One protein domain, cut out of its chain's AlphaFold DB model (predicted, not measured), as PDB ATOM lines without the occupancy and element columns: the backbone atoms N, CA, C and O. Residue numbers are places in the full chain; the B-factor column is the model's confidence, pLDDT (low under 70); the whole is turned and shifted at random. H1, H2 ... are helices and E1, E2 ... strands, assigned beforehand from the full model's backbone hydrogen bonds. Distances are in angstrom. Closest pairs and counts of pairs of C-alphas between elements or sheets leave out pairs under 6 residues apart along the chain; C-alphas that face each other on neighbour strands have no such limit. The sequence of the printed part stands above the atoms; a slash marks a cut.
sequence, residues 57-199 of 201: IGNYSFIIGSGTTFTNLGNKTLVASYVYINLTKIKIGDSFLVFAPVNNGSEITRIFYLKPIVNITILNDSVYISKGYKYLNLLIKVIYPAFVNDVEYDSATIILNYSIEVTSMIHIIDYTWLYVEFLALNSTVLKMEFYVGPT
ATOM      1  N   ILE A  57       0.129 -27.738 -39.873       65.44
ATOM      2  CA  ILE A  57       0.418 -28.488 -41.097       65.44
ATOM      3  C   ILE A  57      -0.413 -27.874 -42.224       65.44
ATOM      4  O   ILE A  57      -1.592 -27.568 -42.045       65.44
ATOM      5  N   GLY A  58       0.224 -27.623 -43.369       60.91
ATOM      6  CA  GLY A  58      -0.458 -27.083 -44.550       60.91
ATOM      7  C   GLY A  58      -1.425 -28.090 -45.184       60.91
ATOM      8  O   GLY A  58      -1.373 -29.284 -44.903       60.91
ATOM      9  N   ASN A  59      -2.303 -27.620 -46.072       71.56
ATOM     10  CA  ASN A  59      -3.211 -28.497 -46.810       71.56
ATOM     11  C   ASN A  59      -2.546 -28.976 -48.111       71.56
ATOM     12  O   ASN A  59      -2.280 -28.167 -49.000       71.56
ATOM     13  N   TYR A  60      -2.294 -30.282 -48.223       84.81
ATOM     14  CA  TYR A  60      -1.650 -30.909 -49.382       84.81
ATOM     15  C   TYR A  60      -2.511 -32.069 -49.883       84.81
ATOM     16  O   TYR A  60      -3.052 -32.831 -49.088       84.81
ATOM     17  N   SER A  61      -2.621 -32.253 -51.201       86.00
ATOM     18  CA  SER A  61      -3.568 -33.207 -51.811       86.00
ATOM     19  C   SER A  61      -3.345 -34.678 -51.435       86.00
ATOM     20  O   SER A  61      -4.271 -35.491 -51.541       86.00
ATOM     21  N   PHE A  62      -2.121 -35.030 -51.039       88.69
ATOM     22  CA  PHE A  62      -1.737 -36.364 -50.582       88.69
ATOM     23  C   PHE A  62      -1.829 -36.532 -49.057       88.69
ATOM     24  O   PHE A  62      -1.758 -37.663 -48.579       88.69
ATOM     25  N   ILE A  63      -2.041 -35.450 -48.300       89.44
ATOM     26  CA  ILE A  63      -2.293 -35.494 -46.858       89.44
ATOM     27  C   ILE A  63      -3.803 -35.578 -46.636       89.44
ATOM     28  O   ILE A  63      -4.565 -34.713 -47.057       89.44
ATOM     29  N   ILE A  64      -4.246 -36.651 -45.986       88.56
ATOM     30  CA  ILE A  64      -5.670 -36.931 -45.735       88.56
ATOM     31  C   ILE A  64      -6.093 -36.634 -44.293       88.56
ATOM     32  O   ILE A  64      -7.271 -36.730 -43.962       88.56
ATOM     33  N   GLY A  65      -5.139 -36.270 -43.442       83.38
ATOM     34  CA  GLY A  65      -5.378 -35.829 -42.078       83.38
ATOM     35  C   GLY A  65      -4.073 -35.445 -41.400       83.38
ATOM     36  O   GLY A  65      -2.999 -35.890 -41.803       83.38
ATOM     37  N   SER A  66      -4.164 -34.607 -40.380       85.81
ATOM     38  CA  SER A  66      -3.009 -34.118 -39.635       85.81
ATOM     39  C   SER A  66      -3.434 -33.635 -38.260       85.81
ATOM     40  O   SER A  66      -4.579 -33.216 -38.084       85.81
ATOM     41  N   GLY A  67      -2.510 -33.621 -37.310       81.06
ATOM     42  CA  GLY A  67      -2.780 -33.067 -35.993       81.06
ATOM     43  C   GLY A  67      -1.628 -33.263 -35.028       81.06
ATOM     44  O   GLY A  67      -0.479 -33.441 -35.428       81.06
ATOM     45  N   THR A  68      -1.965 -33.238 -33.745       81.94
ATOM     46  CA  THR A  68      -1.033 -33.441 -32.638       81.94
ATOM     47  C   THR A  68      -1.336 -34.715 -31.897       81.94
ATOM     48  O   THR A  68      -2.499 -35.023 -31.633       81.94
ATOM     49  N   THR A  69      -0.289 -35.416 -31.501       80.44
ATOM     50  CA  THR A  69      -0.386 -36.571 -30.619       80.44
ATOM     51  C   THR A  69       0.672 -36.482 -29.533       80.44
ATOM     52  O   THR A  69       1.607 -35.682 -29.610       80.44
ATOM     53  N   PHE A  70       0.500 -37.309 -28.512       81.69
ATOM     54  CA  PHE A  70       1.517 -37.547 -27.506       81.69
ATOM     55  C   PHE A  70       2.117 -38.924 -27.761       81.69
ATOM     56  O   PHE A  70       1.371 -39.894 -27.914       81.69
ATOM     57  N   THR A  71       3.440 -38.999 -27.806       70.62
ATOM     58  CA  THR A  71       4.187 -40.256 -27.873       70.62
ATOM     59  C   THR A  71       5.019 -40.401 -26.604       70.62
ATOM     60  O   THR A  71       5.492 -39.412 -26.042       70.62
ATOM     61  N   ASN A  72       5.144 -41.621 -26.090       70.69
ATOM     62  CA  ASN A  72       5.921 -41.879 -24.884       70.69
ATOM     63  C   ASN A  72       7.254 -42.495 -25.279       70.69
ATOM     64  O   ASN A  72       7.286 -43.567 -25.877       70.69
ATOM     65  N   LEU A  73       8.343 -41.843 -24.882       65.88
ATOM     66  CA  LEU A  73       9.691 -42.343 -25.092       65.88
ATOM     67  C   LEU A  73      10.386 -42.476 -23.737       65.88
ATOM     68  O   LEU A  73      10.707 -41.487 -23.070       65.88
ATOM     69  N   GLY A  74      10.549 -43.722 -23.289       68.50
ATOM     70  CA  GLY A  74      10.988 -44.022 -21.927       68.50
ATOM     71  C   GLY A  74      10.016 -43.450 -20.889       68.50
ATOM     72  O   GLY A  74       8.826 -43.758 -20.907       68.50
ATOM     73  N   ASN A  75      10.523 -42.596 -19.999       65.12
ATOM     74  CA  ASN A  75       9.737 -41.962 -18.931       65.12
ATOM     75  C   ASN A  75       9.225 -40.557 -19.298       65.12
ATOM     76  O   ASN A  75       8.720 -39.840 -18.433       65.12
ATOM     77  N   LYS A  76       9.389 -40.132 -20.557       66.00
ATOM     78  CA  LYS A  76       8.993 -38.804 -21.033       66.00
ATOM     79  C   LYS A  76       7.815 -38.913 -21.994       66.00
ATOM     80  O   LYS A  76       7.831 -39.710 -22.927       66.00
ATOM     81  N   THR A  77       6.820 -38.057 -21.787       77.62
ATOM     82  CA  THR A  77       5.744 -37.825 -22.753       77.62
ATOM     83  C   THR A  77       6.162 -36.687 -23.672       77.62
ATOM     84  O   THR A  77       6.327 -35.548 -23.230       77.62
ATOM     85  N   LEU A  78       6.356 -37.014 -24.942       77.50
ATOM     86  CA  LEU A  78       6.726 -36.090 -26.000       77.50
ATOM     87  C   LEU A  78       5.486 -35.704 -26.797       77.50
ATOM     88  O   LEU A  78       4.563 -36.496 -26.976       77.50
ATOM     89  N   VAL A  79       5.470 -34.475 -27.290       80.31
ATOM     90  CA  VAL A  79       4.477 -34.026 -28.263       80.31
ATOM     91  C   VAL A  79       5.044 -34.281 -29.646       80.31
ATOM     92  O   VAL A  79       6.208 -33.965 -29.898       80.31
ATOM     93  N   ALA A  80       4.209 -34.801 -30.538       85.12
ATOM     94  CA  ALA A  80       4.534 -34.984 -31.940       85.12
ATOM     95  C   ALA A  80       3.438 -34.397 -32.833       85.12
ATOM     96  O   ALA A  80       2.244 -34.438 -32.520       85.12
ATOM     97  N   SER A  81       3.858 -33.848 -33.968       87.19
ATOM     98  CA  SER A  81       2.953 -33.555 -35.079       87.19
ATOM     99  C   SER A  81       2.812 -34.791 -35.927       87.19
ATOM    100  O   SER A  81       3.829 -35.370 -36.282       87.19
ATOM    101  N   TYR A  82       1.601 -35.163 -36.320       88.81
ATOM    102  CA  TYR A  82       1.411 -36.270 -37.246       88.81
ATOM    103  C   TYR A  82       0.713 -35.837 -38.531       88.81
ATOM    104  O   TYR A  82      -0.112 -34.922 -38.546       88.81
ATOM    105  N   VAL A  83       1.012 -36.567 -39.602       90.50
ATOM    106  CA  VAL A  83       0.311 -36.523 -40.888       90.50
ATOM    107  C   VAL A  83      -0.078 -37.929 -41.307       90.50
ATOM    108  O   VAL A  83       0.681 -38.879 -41.131       90.50
ATOM    109  N   TYR A  84      -1.255 -38.057 -41.902       90.31
ATOM    110  CA  TYR A  84      -1.665 -39.241 -42.636       90.31
ATOM    111  C   TYR A  84      -1.469 -38.988 -44.123       90.31
ATOM    112  O   TYR A  84      -2.115 -38.120 -44.714       90.31
ATOM    113  N   ILE A  85      -0.583 -39.768 -44.723       90.81
ATOM    114  CA  ILE A  85      -0.228 -39.710 -46.132       90.81
ATOM    115  C   ILE A  85      -0.967 -40.814 -46.875       90.81
ATOM    116  O   ILE A  85      -0.898 -41.990 -46.514       90.81
ATOM    117  N   ASN A  86      -1.653 -40.434 -47.949       90.81
ATOM    118  CA  ASN A  86      -2.209 -41.373 -48.906       90.81
ATOM    119  C   ASN A  86      -1.138 -41.756 -49.933       90.81
ATOM    120  O   ASN A  86      -0.832 -40.987 -50.847       90.81
ATOM    121  N   LEU A  87      -0.632 -42.982 -49.814       89.81
ATOM    122  CA  LEU A  87       0.443 -43.528 -50.646       89.81
ATOM    123  C   LEU A  87       0.076 -43.631 -52.134       89.81
ATOM    124  O   LEU A  87       0.955 -43.759 -52.973       89.81
ATOM    125  N   THR A  88      -1.210 -43.572 -52.492       90.31
ATOM    126  CA  THR A  88      -1.648 -43.592 -53.903       90.31
ATOM    127  C   THR A  88      -1.607 -42.218 -54.572       90.31
ATOM    128  O   THR A  88      -1.793 -42.119 -55.784       90.31
ATOM    129  N   LYS A  89      -1.412 -41.153 -53.785       91.00
ATOM    130  CA  LYS A  89      -1.454 -39.761 -54.251       91.00
ATOM    131  C   LYS A  89      -0.103 -39.059 -54.210       91.00
ATOM    132  O   LYS A  89       0.008 -38.010 -54.840       91.00
ATOM    133  N   ILE A  90       0.859 -39.599 -53.464       89.38
ATOM    134  CA  ILE A  90       2.214 -39.054 -53.405       89.38
ATOM    135  C   ILE A  90       2.928 -39.227 -54.742       89.38
ATOM    136  O   ILE A  90       2.638 -40.149 -55.509       89.38
ATOM    137  N   LYS A  91       3.854 -38.315 -55.015       91.56
ATOM    138  CA  LYS A  91       4.779 -38.369 -56.140       91.56
ATOM    139  C   LYS A  91       6.166 -37.945 -55.682       91.56
ATOM    140  O   LYS A  91       6.317 -37.097 -54.803       91.56
ATOM    141  N   ILE A  92       7.189 -38.475 -56.344       92.31
ATOM    142  CA  ILE A  92       8.556 -37.965 -56.203       92.31
ATOM    143  C   ILE A  92       8.575 -36.466 -56.523       92.31
ATOM    144  O   ILE A  92       8.065 -36.031 -57.557       92.31
ATOM    145  N   GLY A  93       9.190 -35.689 -55.635       89.44
ATOM    146  CA  GLY A  93       9.245 -34.233 -55.690       89.44
ATOM    147  C   GLY A  93       8.126 -33.532 -54.922       89.44
ATOM    148  O   GLY A  93       8.212 -32.318 -54.755       89.44
ATOM    149  N   ASP A  94       7.116 -34.256 -54.425       91.19
ATOM    150  CA  ASP A  94       6.121 -33.666 -53.532       91.19
ATOM    151  C   ASP A  94       6.794 -33.176 -52.248       91.19
ATOM    152  O   ASP A  94       7.599 -33.880 -51.629       91.19
ATOM    153  N   SER A  95       6.424 -31.967 -51.835       89.31
ATOM    154  CA  SER A  95       6.929 -31.342 -50.619       89.31
ATOM    155  C   SER A  95       5.786 -30.876 -49.733       89.31
ATOM    156  O   SER A  95       4.750 -30.420 -50.222       89.31
ATOM    157  N   PHE A  96       5.996 -30.940 -48.424       87.94
ATOM    158  CA  PHE A  96       5.082 -30.380 -47.446       87.94
ATOM    159  C   PHE A  96       5.819 -29.774 -46.259       87.94
ATOM    160  O   PHE A  96       6.916 -30.179 -45.882       87.94
ATOM    161  N   LEU A  97       5.179 -28.770 -45.671       85.31
ATOM    162  CA  LEU A  97       5.664 -28.064 -44.496       85.31
ATOM    163  C   LEU A  97       5.023 -28.634 -43.232       85.31
ATOM    164  O   LEU A  97       3.799 -28.788 -43.168       85.31
ATOM    165  N   VAL A  98       5.858 -28.871 -42.226       82.94
ATOM    166  CA  VAL A  98       5.475 -29.307 -40.883       82.94
ATOM    167  C   VAL A  98       6.127 -28.388 -39.865       82.94
ATOM    168  O   VAL A  98       7.302 -28.053 -39.976       82.94
ATOM    169  N   PHE A  99       5.377 -28.001 -38.846       80.56
ATOM    170  CA  PHE A  99       5.938 -27.368 -37.660       80.56
ATOM    171  C   PHE A  99       6.133 -28.446 -36.601       80.56
ATOM    172  O   PHE A  99       5.174 -28.849 -35.950       80.56
ATOM    173  N   ALA A 100       7.353 -28.956 -36.456       81.56
ATOM    174  CA  ALA A 100       7.626 -29.990 -35.468       81.56
ATOM    175  C   ALA A 100       7.688 -29.368 -34.056       81.56
ATOM    176  O   ALA A 100       8.418 -28.392 -33.857       81.56
ATOM    177  N   PRO A 101       6.955 -29.903 -33.064       80.38
ATOM    178  CA  PRO A 101       7.041 -29.437 -31.687       80.38
ATOM    179  C   PRO A 101       8.455 -29.643 -31.143       80.38
ATOM    180  O   PRO A 101       9.075 -30.685 -31.359       80.38
ATOM    181  N   VAL A 102       8.945 -28.650 -30.402       81.06
ATOM    182  CA  VAL A 102      10.238 -28.716 -29.714       81.06
ATOM    183  C   VAL A 102      10.015 -29.145 -28.275       81.06
ATOM    184  O   VAL A 102       9.467 -28.384 -27.473       81.06
ATOM    185  N   ASN A 103      10.449 -30.361 -27.958       81.25
ATOM    186  CA  ASN A 103      10.286 -30.952 -26.639       81.25
ATOM    187  C   ASN A 103      11.362 -30.466 -25.659       81.25
ATOM    188  O   ASN A 103      12.459 -30.048 -26.045       81.25
ATOM    189  N   ASN A 104      11.038 -30.528 -24.366       76.12
ATOM    190  CA  ASN A 104      11.938 -30.109 -23.294       76.12
ATOM    191  C   ASN A 104      13.256 -30.895 -23.314       76.12
ATOM    192  O   ASN A 104      13.277 -32.098 -23.565       76.12
ATOM    193  N   GLY A 105      14.352 -30.194 -23.024       74.19
ATOM    194  CA  GLY A 105      15.713 -30.728 -23.128       74.19
ATOM    195  C   GLY A 105      16.363 -30.530 -24.499       74.19
ATOM    196  O   GLY A 105      17.555 -30.769 -24.618       74.19
ATOM    197  N   SER A 106      15.625 -30.055 -25.508       76.12
ATOM    198  CA  SER A 106      16.208 -29.691 -26.804       76.12
ATOM    199  C   SER A 106      16.968 -28.365 -26.719       76.12
ATOM    200  O   SER A 106      16.421 -27.344 -26.289       76.12
ATOM    201  N   GLU A 107      18.200 -28.371 -27.207       76.56
ATOM    202  CA  GLU A 107      19.014 -27.192 -27.480       76.56
ATOM    203  C   GLU A 107      18.712 -26.698 -28.896       76.56
ATOM    204  O   GLU A 107      19.031 -27.359 -29.881       76.56
ATOM    205  N   ILE A 108      18.044 -25.549 -29.016       73.06
ATOM    206  CA  ILE A 108      17.773 -24.932 -30.316       73.06
ATOM    207  C   ILE A 108      18.100 -23.448 -30.302       73.06
ATOM    208  O   ILE A 108      17.960 -22.748 -29.295       73.06
ATOM    209  N   THR A 109      18.510 -22.948 -31.460       70.69
ATOM    210  CA  THR A 109      18.828 -21.537 -31.648       70.69
ATOM    211  C   THR A 109      17.560 -20.681 -31.617       70.69
ATOM    212  O   THR A 109      16.465 -21.111 -31.988       70.69
ATOM    213  N   ARG A 110      17.702 -19.405 -31.223       68.00
ATOM    214  CA  ARG A 110      16.579 -18.448 -31.178       68.00
ATOM    215  C   ARG A 110      15.839 -18.337 -32.516       68.00
ATOM    216  O   ARG A 110      14.638 -18.086 -32.530       68.00
ATOM    217  N   ILE A 111      16.548 -18.511 -33.628       66.12
ATOM    218  CA  ILE A 111      15.975 -18.418 -34.972       66.12
ATOM    219  C   ILE A 111      15.022 -19.577 -35.286       66.12
ATOM    220  O   ILE A 111      14.040 -19.348 -35.987       66.12
ATOM    221  N   PHE A 112      15.219 -20.763 -34.697       68.75
ATOM    222  CA  PHE A 112      14.281 -21.878 -34.841       68.75
ATOM    223  C   PHE A 112      12.922 -21.547 -34.223       68.75
ATOM    224  O   PHE A 112      11.905 -21.790 -34.854       68.75
ATOM    225  N   TYR A 113      12.875 -20.859 -33.076       64.69
ATOM    226  CA  TYR A 113      11.603 -20.384 -32.502       64.69
ATOM    227  C   TYR A 113      10.868 -19.366 -33.380       64.69
ATOM    228  O   TYR A 113       9.649 -19.249 -33.305       64.69
ATOM    229  N   LEU A 114      11.602 -18.603 -34.191       63.00
ATOM    230  CA  LEU A 114      11.024 -17.595 -35.082       63.00
ATOM    231  C   LEU A 114      10.635 -18.186 -36.445       63.00
ATOM    232  O   LEU A 114       9.774 -17.627 -37.123       63.00
ATOM    233  N   LYS A 115      11.281 -19.285 -36.859       66.88
ATOM    234  CA  LYS A 115      11.073 -19.978 -38.142       66.88
ATOM    235  C   LYS A 115      11.132 -21.512 -37.984       66.88
ATOM    236  O   LYS A 115      12.004 -22.154 -38.561       66.88
ATOM    237  N   PRO A 116      10.183 -22.119 -37.266       62.16
ATOM    238  CA  PRO A 116      10.217 -23.526 -36.828       62.16
ATOM    239  C   PRO A 116       9.714 -24.506 -37.897       62.16
ATOM    240  O   PRO A 116       9.285 -25.621 -37.609       62.16
ATOM    241  N   ILE A 117       9.704 -24.059 -39.149       74.38
ATOM    242  CA  ILE A 117       9.130 -24.802 -40.259       74.38
ATOM    243  C   ILE A 117      10.161 -25.801 -40.753       74.38
ATOM    244  O   ILE A 117      11.274 -25.429 -41.111       74.38
ATOM    245  N   VAL A 118       9.749 -27.053 -40.850       82.94
ATOM    246  CA  VAL A 118      10.481 -28.116 -41.516       82.94
ATOM    247  C   VAL A 118       9.810 -28.372 -42.863       82.94
ATOM    248  O   VAL A 118       8.606 -28.604 -42.933       82.94
ATOM    249  N   ASN A 119      10.578 -28.305 -43.945       86.94
ATOM    250  CA  ASN A 119      10.139 -28.669 -45.284       86.94
ATOM    251  C   ASN A 119      10.603 -30.093 -45.597       86.94
ATOM    252  O   ASN A 119      11.801 -30.353 -45.703       86.94
ATOM    253  N   ILE A 120       9.641 -30.994 -45.748       89.31
ATOM    254  CA  ILE A 120       9.850 -32.398 -46.079       89.31
ATOM    255  C   ILE A 120       9.583 -32.572 -47.566       89.31
ATOM    256  O   ILE A 120       8.505 -32.233 -48.038       89.31
ATOM    257  N   THR A 121      10.545 -33.109 -48.308       91.38
ATOM    258  CA  THR A 121      10.402 -33.432 -49.733       91.38
ATOM    259  C   THR A 121      10.592 -34.921 -49.952       91.38
ATOM    260  O   THR A 121      11.587 -35.487 -49.512       91.38
ATOM    261  N   ILE A 122       9.663 -35.556 -50.656       91.62
ATOM    262  CA  ILE A 122       9.744 -36.971 -51.015       91.62
ATOM    263  C   ILE A 122      10.688 -37.106 -52.210       91.62
ATOM    264  O   ILE A 122      10.445 -36.545 -53.276       91.62
ATOM    265  N   LEU A 123      11.777 -37.850 -52.042       91.69
ATOM    266  CA  LEU A 123      12.764 -38.086 -53.098       91.69
ATOM    267  C   LEU A 123      12.586 -39.424 -53.799       91.69
ATOM    268  O   LEU A 123      12.992 -39.574 -54.948       91.69
ATOM    269  N   ASN A 124      12.042 -40.408 -53.091       88.38
ATOM    270  CA  ASN A 124      11.794 -41.737 -53.621       88.38
ATOM    271  C   ASN A 124      10.674 -42.404 -52.824       88.38
ATOM    272  O   ASN A 124      10.669 -42.313 -51.598       88.38
ATOM    273  N   ASP A 125       9.769 -43.088 -53.513       87.38
ATOM    274  CA  ASP A 125       8.651 -43.850 -52.961       87.38
ATOM    275  C   ASP A 125       8.477 -45.173 -53.726       87.38
ATOM    276  O   ASP A 125       7.471 -45.456 -54.377       87.38
ATOM    277  N   SER A 126       9.496 -46.026 -53.672       88.38
ATOM    278  CA  SER A 126       9.472 -47.282 -54.421       88.38
ATOM    279  C   SER A 126       8.821 -48.402 -53.620       88.38
ATOM    280  O   SER A 126       9.144 -48.669 -52.462       88.38
ATOM    281  N   VAL A 127       7.904 -49.105 -54.276       88.12
ATOM    282  CA  VAL A 127       7.261 -50.297 -53.736       88.12
ATOM    283  C   VAL A 127       7.861 -51.527 -54.399       88.12
ATOM    284  O   VAL A 127       7.824 -51.649 -55.621       88.12
ATOM    285  N   TYR A 128       8.366 -52.470 -53.605       89.00
ATOM    286  CA  TYR A 128       8.955 -53.708 -54.121       89.00
ATOM    287  C   TYR A 128       8.478 -54.943 -53.353       89.00
ATOM    288  O   TYR A 128       7.991 -54.857 -52.225       89.00
ATOM    289  N   ILE A 129       8.594 -56.112 -53.987       89.88
ATOM    290  CA  ILE A 129       8.219 -57.399 -53.394       89.88
ATOM    291  C   ILE A 129       9.490 -58.177 -53.072       89.88
ATOM    292  O   ILE A 129      10.342 -58.371 -53.934       89.88
ATOM    293  N   SER A 130       9.604 -58.653 -51.837       88.75
ATOM    294  CA  SER A 130      10.691 -59.529 -51.409       88.75
ATOM    295  C   SER A 130      10.138 -60.623 -50.508       88.75
ATOM    296  O   SER A 130       9.340 -60.354 -49.613       88.75
ATOM    297  N   LYS A 131      10.518 -61.880 -50.763       89.62
ATOM    298  CA  LYS A 131      10.089 -63.047 -49.963       89.62
ATOM    299  C   LYS A 131       8.562 -63.143 -49.755       89.62
ATOM    300  O   LYS A 131       8.110 -63.567 -48.700       89.62
ATOM    301  N   GLY A 132       7.770 -62.733 -50.751       88.12
ATOM    302  CA  GLY A 132       6.299 -62.744 -50.694       88.12
ATOM    303  C   GLY A 132       5.654 -61.555 -49.967       88.12
ATOM    304  O   GLY A 132       4.431 -61.456 -49.950       88.12
ATOM    305  N   TYR A 133       6.444 -60.627 -49.422       86.38
ATOM    306  CA  TYR A 133       5.957 -59.420 -48.753       86.38
ATOM    307  C   TYR A 133       6.167 -58.175 -49.610       86.38
ATOM    308  O   TYR A 133       7.125 -58.086 -50.379       86.38
ATOM    309  N   LYS A 134       5.265 -57.202 -49.457       87.44
ATOM    310  CA  LYS A 134       5.315 -55.902 -50.130       87.44
ATOM    311  C   LYS A 134       5.953 -54.868 -49.198       87.44
ATOM    312  O   LYS A 134       5.461 -54.669 -48.087       87.44
ATOM    313  N   TYR A 135       7.003 -54.206 -49.662       89.19
ATOM    314  CA  TYR A 135       7.753 -53.184 -48.934       89.19
ATOM    315  C   TYR A 135       7.591 -51.826 -49.615       89.19
ATOM    316  O   TYR A 135       7.493 -51.763 -50.840       89.19
ATOM    317  N   LEU A 136       7.581 -50.759 -48.823       89.06
ATOM    318  CA  LEU A 136       7.728 -49.373 -49.250       89.06
ATOM    319  C   LEU A 136       9.105 -48.891 -48.808       89.06
ATOM    320  O   LEU A 136       9.396 -48.909 -47.615       89.06
ATOM    321  N   ASN A 137       9.928 -48.455 -49.754       89.88
ATOM    322  CA  ASN A 137      11.127 -47.681 -49.478       89.88
ATOM    323  C   ASN A 137      10.816 -46.208 -49.736       89.88
ATOM    324  O   ASN A 137      10.533 -45.824 -50.875       89.88
ATOM    325  N   LEU A 138      10.850 -45.420 -48.670       89.94
ATOM    326  CA  LEU A 138      10.575 -43.998 -48.686       89.94
ATOM    327  C   LEU A 138      11.855 -43.248 -48.323       89.94
ATOM    328  O   LEU A 138      12.372 -43.400 -47.220       89.94
ATOM    329  N   LEU A 139      12.350 -42.432 -49.249       91.88
ATOM    330  CA  LEU A 139      13.453 -41.505 -49.015       91.88
ATOM    331  C   LEU A 139      12.881 -40.092 -48.957       91.88
ATOM    332  O   LEU A 139      12.240 -39.638 -49.910       91.88
ATOM    333  N   ILE A 140      13.149 -39.392 -47.865       91.44
ATOM    334  CA  ILE A 140      12.780 -38.000 -47.663       91.44
ATOM    335  C   ILE A 140      14.023 -37.117 -47.573       91.44
ATOM    336  O   ILE A 140      15.119 -37.537 -47.206       91.44
ATOM    337  N   LYS A 141      13.825 -35.854 -47.923       90.75
ATOM    338  CA  LYS A 141      14.760 -34.757 -47.724       90.75
ATOM    339  C   LYS A 141      14.131 -33.778 -46.765       90.75
ATOM    340  O   LYS A 141      12.995 -33.356 -46.980       90.75
ATOM    341  N   VAL A 142      14.887 -33.380 -45.763       87.75
ATOM    342  CA  VAL A 142      14.449 -32.443 -44.746       87.75
ATOM    343  C   VAL A 142      15.256 -31.163 -44.879       87.75
ATOM    344  O   VAL A 142      16.481 -31.184 -44.960       87.75
ATOM    345  N   ILE A 143      14.541 -30.044 -44.950       84.62
ATOM    346  CA  ILE A 143      15.113 -28.703 -45.028       84.62
ATOM    347  C   ILE A 143      14.493 -27.880 -43.906       84.62
ATOM    348  O   ILE A 143      13.279 -27.680 -43.881       84.62
ATOM    349  N   TYR A 144      15.310 -27.361 -43.000       81.06
ATOM    350  CA  TYR A 144      14.856 -26.530 -41.888       81.06
ATOM    351  C   TYR A 144      15.460 -25.116 -42.015       81.06
ATOM    352  O   TYR A 144      16.601 -24.887 -41.636       81.06
ATOM    353  N   PRO A 145      14.723 -24.109 -42.530       66.94
ATOM    354  CA  PRO A 145      15.285 -22.804 -42.911       66.94
ATOM    355  C   PRO A 145      15.886 -21.982 -41.766       66.94
ATOM    356  O   PRO A 145      16.538 -20.967 -42.015       66.94
ATOM    357  N   ALA A 146      15.608 -22.358 -40.516       66.31
ATOM    358  CA  ALA A 146      16.212 -21.743 -39.342       66.31
ATOM    359  C   ALA A 146      17.735 -21.927 -39.303       66.31
ATOM    360  O   ALA A 146      18.431 -21.064 -38.768       66.31
ATOM    361  N   PHE A 147      18.241 -23.002 -39.903       67.88
ATOM    362  CA  PHE A 147      19.660 -23.251 -40.075       67.88
ATOM    363  C   PHE A 147      19.955 -23.155 -41.578       67.88
ATOM    364  O   PHE A 147      19.319 -23.800 -42.413       67.88
ATOM    365  N   VAL A 148      20.774 -22.174 -41.958       59.03
ATOM    366  CA  VAL A 148      20.860 -21.713 -43.351       59.03
ATOM    367  C   VAL A 148      21.449 -22.817 -44.234       59.03
ATOM    368  O   VAL A 148      22.644 -23.076 -44.171       59.03
ATOM    369  N   ASN A 149      20.613 -23.372 -45.121       61.78
ATOM    370  CA  ASN A 149      20.938 -24.382 -46.140       61.78
ATOM    371  C   ASN A 149      21.273 -25.788 -45.633       61.78
ATOM    372  O   ASN A 149      21.824 -26.575 -46.407       61.78
ATOM    373  N   ASP A 150      20.893 -26.139 -44.409       68.56
ATOM    374  CA  ASP A 150      21.040 -27.522 -43.979       68.56
ATOM    375  C   ASP A 150      20.035 -28.412 -44.712       68.56
ATOM    376  O   ASP A 150      18.824 -28.160 -44.779       68.56
ATOM    377  N   VAL A 151      20.605 -29.420 -45.357       77.69
ATOM    378  CA  VAL A 151      19.901 -30.408 -46.152       77.69
ATOM    379  C   VAL A 151      20.292 -31.762 -45.607       77.69
ATOM    380  O   VAL A 151      21.393 -32.247 -45.870       77.69
ATOM    381  N   GLU A 152      19.356 -32.388 -44.911       84.00
ATOM    382  CA  GLU A 152      19.518 -33.752 -44.436       84.00
ATOM    383  C   GLU A 152      18.628 -34.708 -45.227       84.00
ATOM    384  O   GLU A 152      17.531 -34.359 -45.676       84.00
ATOM    385  N   TYR A 153      19.139 -35.915 -45.440       84.00
ATOM    386  CA  TYR A 153      18.469 -36.971 -46.186       84.00
ATOM    387  C   TYR A 153      18.237 -38.151 -45.265       84.00
ATOM    388  O   TYR A 153      19.130 -38.530 -44.512       84.00
ATOM    389  N   ASP A 154      17.063 -38.753 -45.384       83.88
ATOM    390  CA  ASP A 154      16.677 -39.857 -44.531       83.88
ATOM    391  C   ASP A 154      15.797 -40.869 -45.266       83.88
ATOM    392  O   ASP A 154      14.980 -40.497 -46.108       83.88
ATOM    393  N   SER A 155      15.975 -42.155 -44.965       85.94
ATOM    394  CA  SER A 155      15.292 -43.263 -45.629       85.94
ATOM    395  C   SER A 155      14.682 -44.244 -44.639       85.94
ATOM    396  O   SER A 155      15.367 -44.735 -43.743       85.94
ATOM    397  N   ALA A 156      13.442 -44.646 -44.901       86.38
ATOM    398  CA  ALA A 156      12.758 -45.713 -44.188       86.38
ATOM    399  C   ALA A 156      12.318 -46.815 -45.160       86.38
ATOM    400  O   ALA A 156      11.818 -46.550 -46.252       86.38
ATOM    401  N   THR A 157      12.467 -48.076 -44.750       87.69
ATOM    402  CA  THR A 157      11.896 -49.231 -45.459       87.69
ATOM    403  C   THR A 157      10.873 -49.922 -44.563       87.69
ATOM    404  O   THR A 157      11.217 -50.395 -43.484       87.69
ATOM    405  N   ILE A 158       9.621 -49.994 -45.014       86.44
ATOM    406  CA  ILE A 158       8.462 -50.406 -44.206       86.44
ATOM    407  C   ILE A 158       7.698 -51.525 -44.921       86.44
ATOM    408  O   ILE A 158       7.572 -51.510 -46.143       86.44
ATOM    409  N   ILE A 159       7.152 -52.497 -44.183       86.19
ATOM    410  CA  ILE A 159       6.287 -53.539 -44.761       86.19
ATOM    411  C   ILE A 159       4.846 -53.021 -44.841       86.19
ATOM    412  O   ILE A 159       4.249 -52.690 -43.829       86.19
ATOM    413  N   LEU A 160       4.249 -53.014 -46.034       84.00
ATOM    414  CA  LEU A 160       2.943 -52.384 -46.287       84.00
ATOM    415  C   LEU A 160       1.728 -53.145 -45.732       84.00
ATOM    416  O   LEU A 160       0.642 -52.578 -45.633       84.00
ATOM    417  N   ASN A 161       1.889 -54.427 -45.405       79.62
ATOM    418  CA  ASN A 161       0.808 -55.285 -44.901       79.62
ATOM    419  C   ASN A 161       0.882 -55.528 -43.386       79.62
ATOM    420  O   ASN A 161       0.097 -56.314 -42.860       79.62
ATOM    421  N   TYR A 162       1.821 -54.885 -42.694       78.81
ATOM    422  CA  TYR A 162       1.991 -55.000 -41.251       78.81
ATOM    423  C   TYR A 162       2.082 -53.606 -40.643       78.81
ATOM    424  O   TYR A 162       2.673 -52.707 -41.235       78.81
ATOM    425  N   SER A 163       1.522 -53.449 -39.445       76.81
ATOM    426  CA  SER A 163       1.675 -52.230 -38.654       76.81
ATOM    427  C   SER A 163       3.074 -52.202 -38.051       76.81
ATOM    428  O   SER A 163       3.272 -52.641 -36.920       76.81
ATOM    429  N   ILE A 164       4.050 -51.770 -38.846       80.00
ATOM    430  CA  ILE A 164       5.437 -51.601 -38.418       80.00
ATOM    431  C   ILE A 164       5.705 -50.120 -38.222       80.00
ATOM    432  O   ILE A 164       5.364 -49.302 -39.078       80.00
ATOM    433  N   GLU A 165       6.340 -49.834 -37.095       81.19
ATOM    434  CA  GLU A 165       6.879 -48.538 -36.736       81.19
ATOM    435  C   GLU A 165       8.382 -48.533 -37.031       81.19
ATOM    436  O   GLU A 165       9.104 -49.467 -36.671       81.19
ATOM    437  N   VAL A 166       8.847 -47.506 -37.733       84.31
ATOM    438  CA  VAL A 166      10.265 -47.256 -37.987       84.31
ATOM    439  C   VAL A 166      10.536 -45.824 -37.585       84.31
ATOM    440  O   VAL A 166       9.863 -44.923 -38.067       84.31
ATOM    441  N   THR A 167      11.529 -45.599 -36.741       86.00
ATOM    442  CA  THR A 167      11.951 -44.246 -36.377       86.00
ATOM    443  C   THR A 167      13.243 -43.921 -37.095       86.00
ATOM    444  O   THR A 167      14.168 -44.736 -37.120       86.00
ATOM    445  N   SER A 168      13.320 -42.712 -37.627       86.00
ATOM    446  CA  SER A 168      14.574 -42.125 -38.055       86.00
ATOM    447  C   SER A 168      14.878 -40.832 -37.314       86.00
ATOM    448  O   SER A 168      13.996 -40.207 -36.722       86.00
ATOM    449  N   MET A 169      16.156 -40.469 -37.314       86.56
ATOM    450  CA  MET A 169      16.719 -39.350 -36.576       86.56
ATOM    451  C   MET A 169      17.585 -38.516 -37.510       86.56
ATOM    452  O   MET A 169      18.501 -39.026 -38.150       86.56
ATOM    453  N   ILE A 170      17.296 -37.227 -37.535       86.44
ATOM    454  CA  ILE A 170      17.928 -36.219 -38.380       86.44
ATOM    455  C   ILE A 170      18.571 -35.210 -37.438       86.44
ATOM    456  O   ILE A 170      17.908 -34.716 -36.520       86.44
ATOM    457  N   HIS A 171      19.867 -34.958 -37.595       85.19
ATOM    458  CA  HIS A 171      20.574 -34.036 -36.712       85.19
ATOM    459  C   HIS A 171      20.090 -32.610 -36.991       85.19
ATOM    460  O   HIS A 171      19.685 -32.266 -38.100       85.19
ATOM    461  N   ILE A 172      20.034 -31.781 -35.952       81.06
ATOM    462  CA  ILE A 172      19.730 -30.354 -36.112       81.06
ATOM    463  C   ILE A 172      20.918 -29.540 -35.619       81.06
ATOM    464  O   ILE A 172      21.525 -28.785 -36.370       81.06
ATOM    465  N   ILE A 173      21.220 -29.648 -34.326       78.94
ATOM    466  CA  ILE A 173      22.328 -28.941 -33.686       78.94
ATOM    467  C   ILE A 173      22.631 -29.600 -32.347       78.94
ATOM    468  O   ILE A 173      21.711 -30.070 -31.680       78.94
ATOM    469  N   ASP A 174      23.904 -29.618 -31.950       81.69
ATOM    470  CA  ASP A 174      24.357 -30.133 -30.654       81.69
ATOM    471  C   ASP A 174      23.716 -31.498 -30.332       81.69
ATOM    472  O   ASP A 174      23.825 -32.435 -31.129       81.69
ATOM    473  N   TYR A 175      23.016 -31.611 -29.203       81.19
ATOM    474  CA  TYR A 175      22.316 -32.828 -28.784       81.19
ATOM    475  C   TYR A 175      20.863 -32.916 -29.268       81.19
ATOM    476  O   TYR A 175      20.136 -33.785 -28.802       81.19
ATOM    477  N   THR A 176      20.424 -32.062 -30.192       82.50
ATOM    478  CA  THR A 176      19.036 -31.970 -30.662       82.50
ATOM    479  C   THR A 176      18.842 -32.574 -32.046       82.50
ATOM    480  O   THR A 176      19.590 -32.290 -32.984       82.50
ATOM    481  N   TRP A 177      17.772 -33.355 -32.178       85.06
ATOM    482  CA  TRP A 177      17.436 -34.127 -33.367       85.06
ATOM    483  C   TRP A 177      15.965 -33.942 -33.732       85.06
ATOM    484  O   TRP A 177      15.106 -33.796 -32.858       85.06
ATOM    485  N   LEU A 178      15.672 -33.970 -35.030       86.69
ATOM    486  CA  LEU A 178      14.335 -34.213 -35.550       86.69
ATOM    487  C   LEU A 178      14.134 -35.721 -35.646       86.69
ATOM    488  O   LEU A 178      14.833 -36.413 -36.382       86.69
ATOM    489  N   TYR A 179      13.134 -36.210 -34.938       87.75
ATOM    490  CA  TYR A 179      12.667 -37.575 -35.053       87.75
ATOM    491  C   TYR A 179      11.536 -37.628 -36.066       87.75
ATOM    492  O   TYR A 179      10.613 -36.806 -36.018       87.75
ATOM    493  N   VAL A 180      11.625 -38.599 -36.969       90.00
ATOM    494  CA  VAL A 180      10.578 -38.924 -37.930       90.00
ATOM    495  C   VAL A 180      10.162 -40.364 -37.699       90.00
ATOM    496  O   VAL A 180      10.911 -41.296 -37.986       90.00
ATOM    497  N   GLU A 181       8.976 -40.550 -37.142       89.75
ATOM    498  CA  GLU A 181       8.400 -41.870 -36.933       89.75
ATOM    499  C   GLU A 181       7.491 -42.213 -38.108       89.75
ATOM    500  O   GLU A 181       6.649 -41.416 -38.513       89.75
ATOM    501  N   PHE A 182       7.658 -43.399 -38.671       89.38
ATOM    502  CA  PHE A 182       6.893 -43.895 -39.799       89.38
ATOM    503  C   PHE A 182       6.086 -45.107 -39.356       89.38
ATOM    504  O   PHE A 182       6.655 -46.127 -38.976       89.38
ATOM    505  N   LEU A 183       4.763 -45.029 -39.477       90.25
ATOM    506  CA  LEU A 183       3.849 -46.104 -39.108       90.25
ATOM    507  C   LEU A 183       2.926 -46.443 -40.281       90.25
ATOM    508  O   LEU A 183       2.026 -45.676 -40.640       90.25
ATOM    509  N   ALA A 184       3.127 -47.615 -40.887       87.88
ATOM    510  CA  ALA A 184       2.230 -48.106 -41.932       87.88
ATOM    511  C   ALA A 184       0.915 -48.591 -41.309       87.88
ATOM    512  O   ALA A 184       0.860 -49.655 -40.701       87.88
ATOM    513  N   LEU A 185      -0.167 -47.830 -41.481       88.50
ATOM    514  CA  LEU A 185      -1.480 -48.228 -40.961       88.50
ATOM    515  C   LEU A 185      -2.119 -49.322 -41.816       88.50
ATOM    516  O   LEU A 185      -2.858 -50.166 -41.316       88.50
ATOM    517  N   ASN A 186      -1.873 -49.270 -43.125       86.44
ATOM    518  CA  ASN A 186      -2.267 -50.273 -44.107       86.44
ATOM    519  C   ASN A 186      -1.490 -50.049 -45.416       86.44
ATOM    520  O   ASN A 186      -0.647 -49.159 -45.520       86.44
ATOM    521  N   SER A 187      -1.832 -50.806 -46.458       86.25
ATOM    522  CA  SER A 187      -1.147 -50.772 -47.754       86.25
ATOM    523  C   SER A 187      -1.319 -49.479 -48.563       86.25
ATOM    524  O   SER A 187      -0.693 -49.341 -49.616       86.25
ATOM    525  N   THR A 188      -2.155 -48.546 -48.097       88.88
ATOM    526  CA  THR A 188      -2.484 -47.278 -48.772       88.88
ATOM    527  C   THR A 188      -2.289 -46.037 -47.900       88.88
ATOM    528  O   THR A 188      -2.274 -44.929 -48.435       88.88
ATOM    529  N   VAL A 189      -2.125 -46.197 -46.582       90.56
ATOM    530  CA  VAL A 189      -2.013 -45.086 -45.630       90.56
ATOM    531  C   VAL A 189      -0.784 -45.256 -44.748       90.56
ATOM    532  O   VAL A 189      -0.646 -46.248 -44.031       90.56
ATOM    533  N   LEU A 190       0.064 -44.231 -44.765       91.69
ATOM    534  CA  LEU A 190       1.229 -44.084 -43.904       91.69
ATOM    535  C   LEU A 190       0.974 -42.941 -42.922       91.69
ATOM    536  O   LEU A 190       0.622 -41.840 -43.336       91.69
ATOM    537  N   LYS A 191       1.156 -43.186 -41.630       91.94
ATOM    538  CA  LYS A 191       1.266 -42.123 -40.635       91.94
ATOM    539  C   LYS A 191       2.739 -41.742 -40.517       91.94
ATOM    540  O   LYS A 191       3.580 -42.626 -40.397       91.94
ATOM    541  N   MET A 192       3.036 -40.449 -40.562       91.56
ATOM    542  CA  MET A 192       4.347 -39.926 -40.186       91.56
ATOM    543  C   MET A 192       4.192 -39.017 -38.976       91.56
ATOM    544  O   MET A 192       3.310 -38.157 -38.991       91.56
ATOM    545  N   GLU A 193       5.032 -39.192 -37.962       90.94
ATOM    546  CA  GLU A 193       5.129 -38.300 -36.812       90.94
ATOM    547  C   GLU A 193       6.454 -37.547 -36.814       90.94
ATOM    548  O   GLU A 193       7.483 -38.085 -37.205       90.94
ATOM    549  N   PHE A 194       6.420 -36.299 -36.363       88.75
ATOM    550  CA  PHE A 194       7.560 -35.398 -36.321       88.75
ATOM    551  C   PHE A 194       7.656 -34.759 -34.947       88.75
ATOM    552  O   PHE A 194       6.692 -34.143 -34.476       88.75
ATOM    553  N   TYR A 195       8.830 -34.833 -34.335       86.69
ATOM    554  CA  TYR A 195       9.114 -34.120 -33.096       86.69
ATOM    555  C   TYR A 195      10.596 -33.793 -32.972       86.69
ATOM    556  O   TYR A 195      11.456 -34.552 -33.405       86.69
ATOM    557  N   VAL A 196      10.899 -32.646 -32.370       85.25
ATOM    558  CA  VAL A 196      12.271 -32.251 -32.046       85.25
ATOM    559  C   VAL A 196      12.542 -32.593 -30.587       85.25
ATOM    560  O   VAL A 196      11.733 -32.261 -29.713       85.25
ATOM    561  N   GLY A 197      13.653 -33.280 -30.328       82.44
ATOM    562  CA  GLY A 197      14.027 -33.765 -29.001       82.44
ATOM    563  C   GLY A 197      15.539 -33.960 -28.843       82.44
ATOM    564  O   GLY A 197      16.256 -33.998 -29.843       82.44
ATOM    565  N   PRO A 198      16.041 -34.085 -27.602       79.56
ATOM    566  CA  PRO A 198      17.440 -34.417 -27.351       79.56
ATOM    567  C   PRO A 198      17.757 -35.894 -27.657       79.56
ATOM    568  O   PRO A 198      16.880 -36.736 -27.524       79.56
ATOM    569  N   THR A 199      19.010 -36.253 -27.964       67.56
ATOM    570  CA  THR A 199      19.434 -37.662 -28.146       67.56
ATOM    571  C   THR A 199      19.319 -38.515 -26.889       67.56
ATOM    572  O   THR A 199      19.165 -39.733 -26.970       67.56
TER     573      THR A 199
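What this domain is: This is residues 57 to 199 of the 201 residues of an uncharacterized protein of Sulfurisphaera tokodaii (UniProt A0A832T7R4). Two strongly twisted sheets lie face to face as a sandwich, their strands crossed at 48 degrees: E1 E2 E9 E8 E7 on one side and E3 E4 E5 E6 on the other. The small helix H1 lies at one end of the long axis and the turn between E4 and E5 at the other. The printed part has 143 residues, with named elements in the order E1 E2 E3 H1 E4 E5 E6 E7 E8 E9; it is mostly strand, and both sheets are antiparallel throughout. It is compact, with a radius of gyration of the C-alphas of 14.9 A and spans of 48 by 34 by 24 A.

Where its parts are: Begin with the five-stranded sheet: find C-alpha 63 at (-2.293, -35.494, -46.858), where E1 starts and runs to residue 73, 25.8 A, bending by 63 degrees at residue 67. E2, residues 76 to 86, spans 30.1 A and bends by 50 degrees at residue 79. E9 is residues 189 to 198, 28.7 A, ending at C-alpha 198 at (17.440, -34.417, -27.351); E8 is residues 176 to 184, 25.9 A, and E7 residues 165 to 173, 25.1 A. In the other sheet look for E3, residues 95 to 99, then E4, residues 117 to 130, the longest strand at 36.5 A from C-alpha 117 at (9.130, -24.802, -40.259). E5, residues 133 to 143, spans 32.3 A, and E6, residues 151 to 159, 26.9 A. H1 is residues 110 to 114.

How they stand to each other: In the larger sheet E1 and E7 are the edge strands. The hairpin E1 and E2 has N 69 and O 80 at 2.9 A; E2 and E9 have N 83 and O 192 at 2.9 A. E7 E8 E9 form a meander, each strand the antiparallel neighbour of the one before, with N 181 and O 193 at 2.9 A and N 168 and O 180 at 2.8 A. Across the sandwich, look at E6 and E7: their closest C-alphas, Glu 152 and Ile 170, are 6.7 A apart. E4 E5 E6 is a second meander, with N 126 and O 137 at 3.0 A and N 138 and O 156 at 2.8 A; E3 and E4 are antiparallel neighbours, with N 98 and O 118 within hydrogen-bond range at 2.9 A. H1 is on neither sheet, and its O i to N i+4 pair is within hydrogen-bond range.

The domain as a whole: The C-alphas farthest apart, Arg 110 and Gly 132, are 49.5 A apart. The printed part has no cut, and no link is long. The mean pLDDT of the printed part is 82.5; look for values under 70 at residues 57 to 58, 73 to 76, 110 to 116, 145 to 150 and 199.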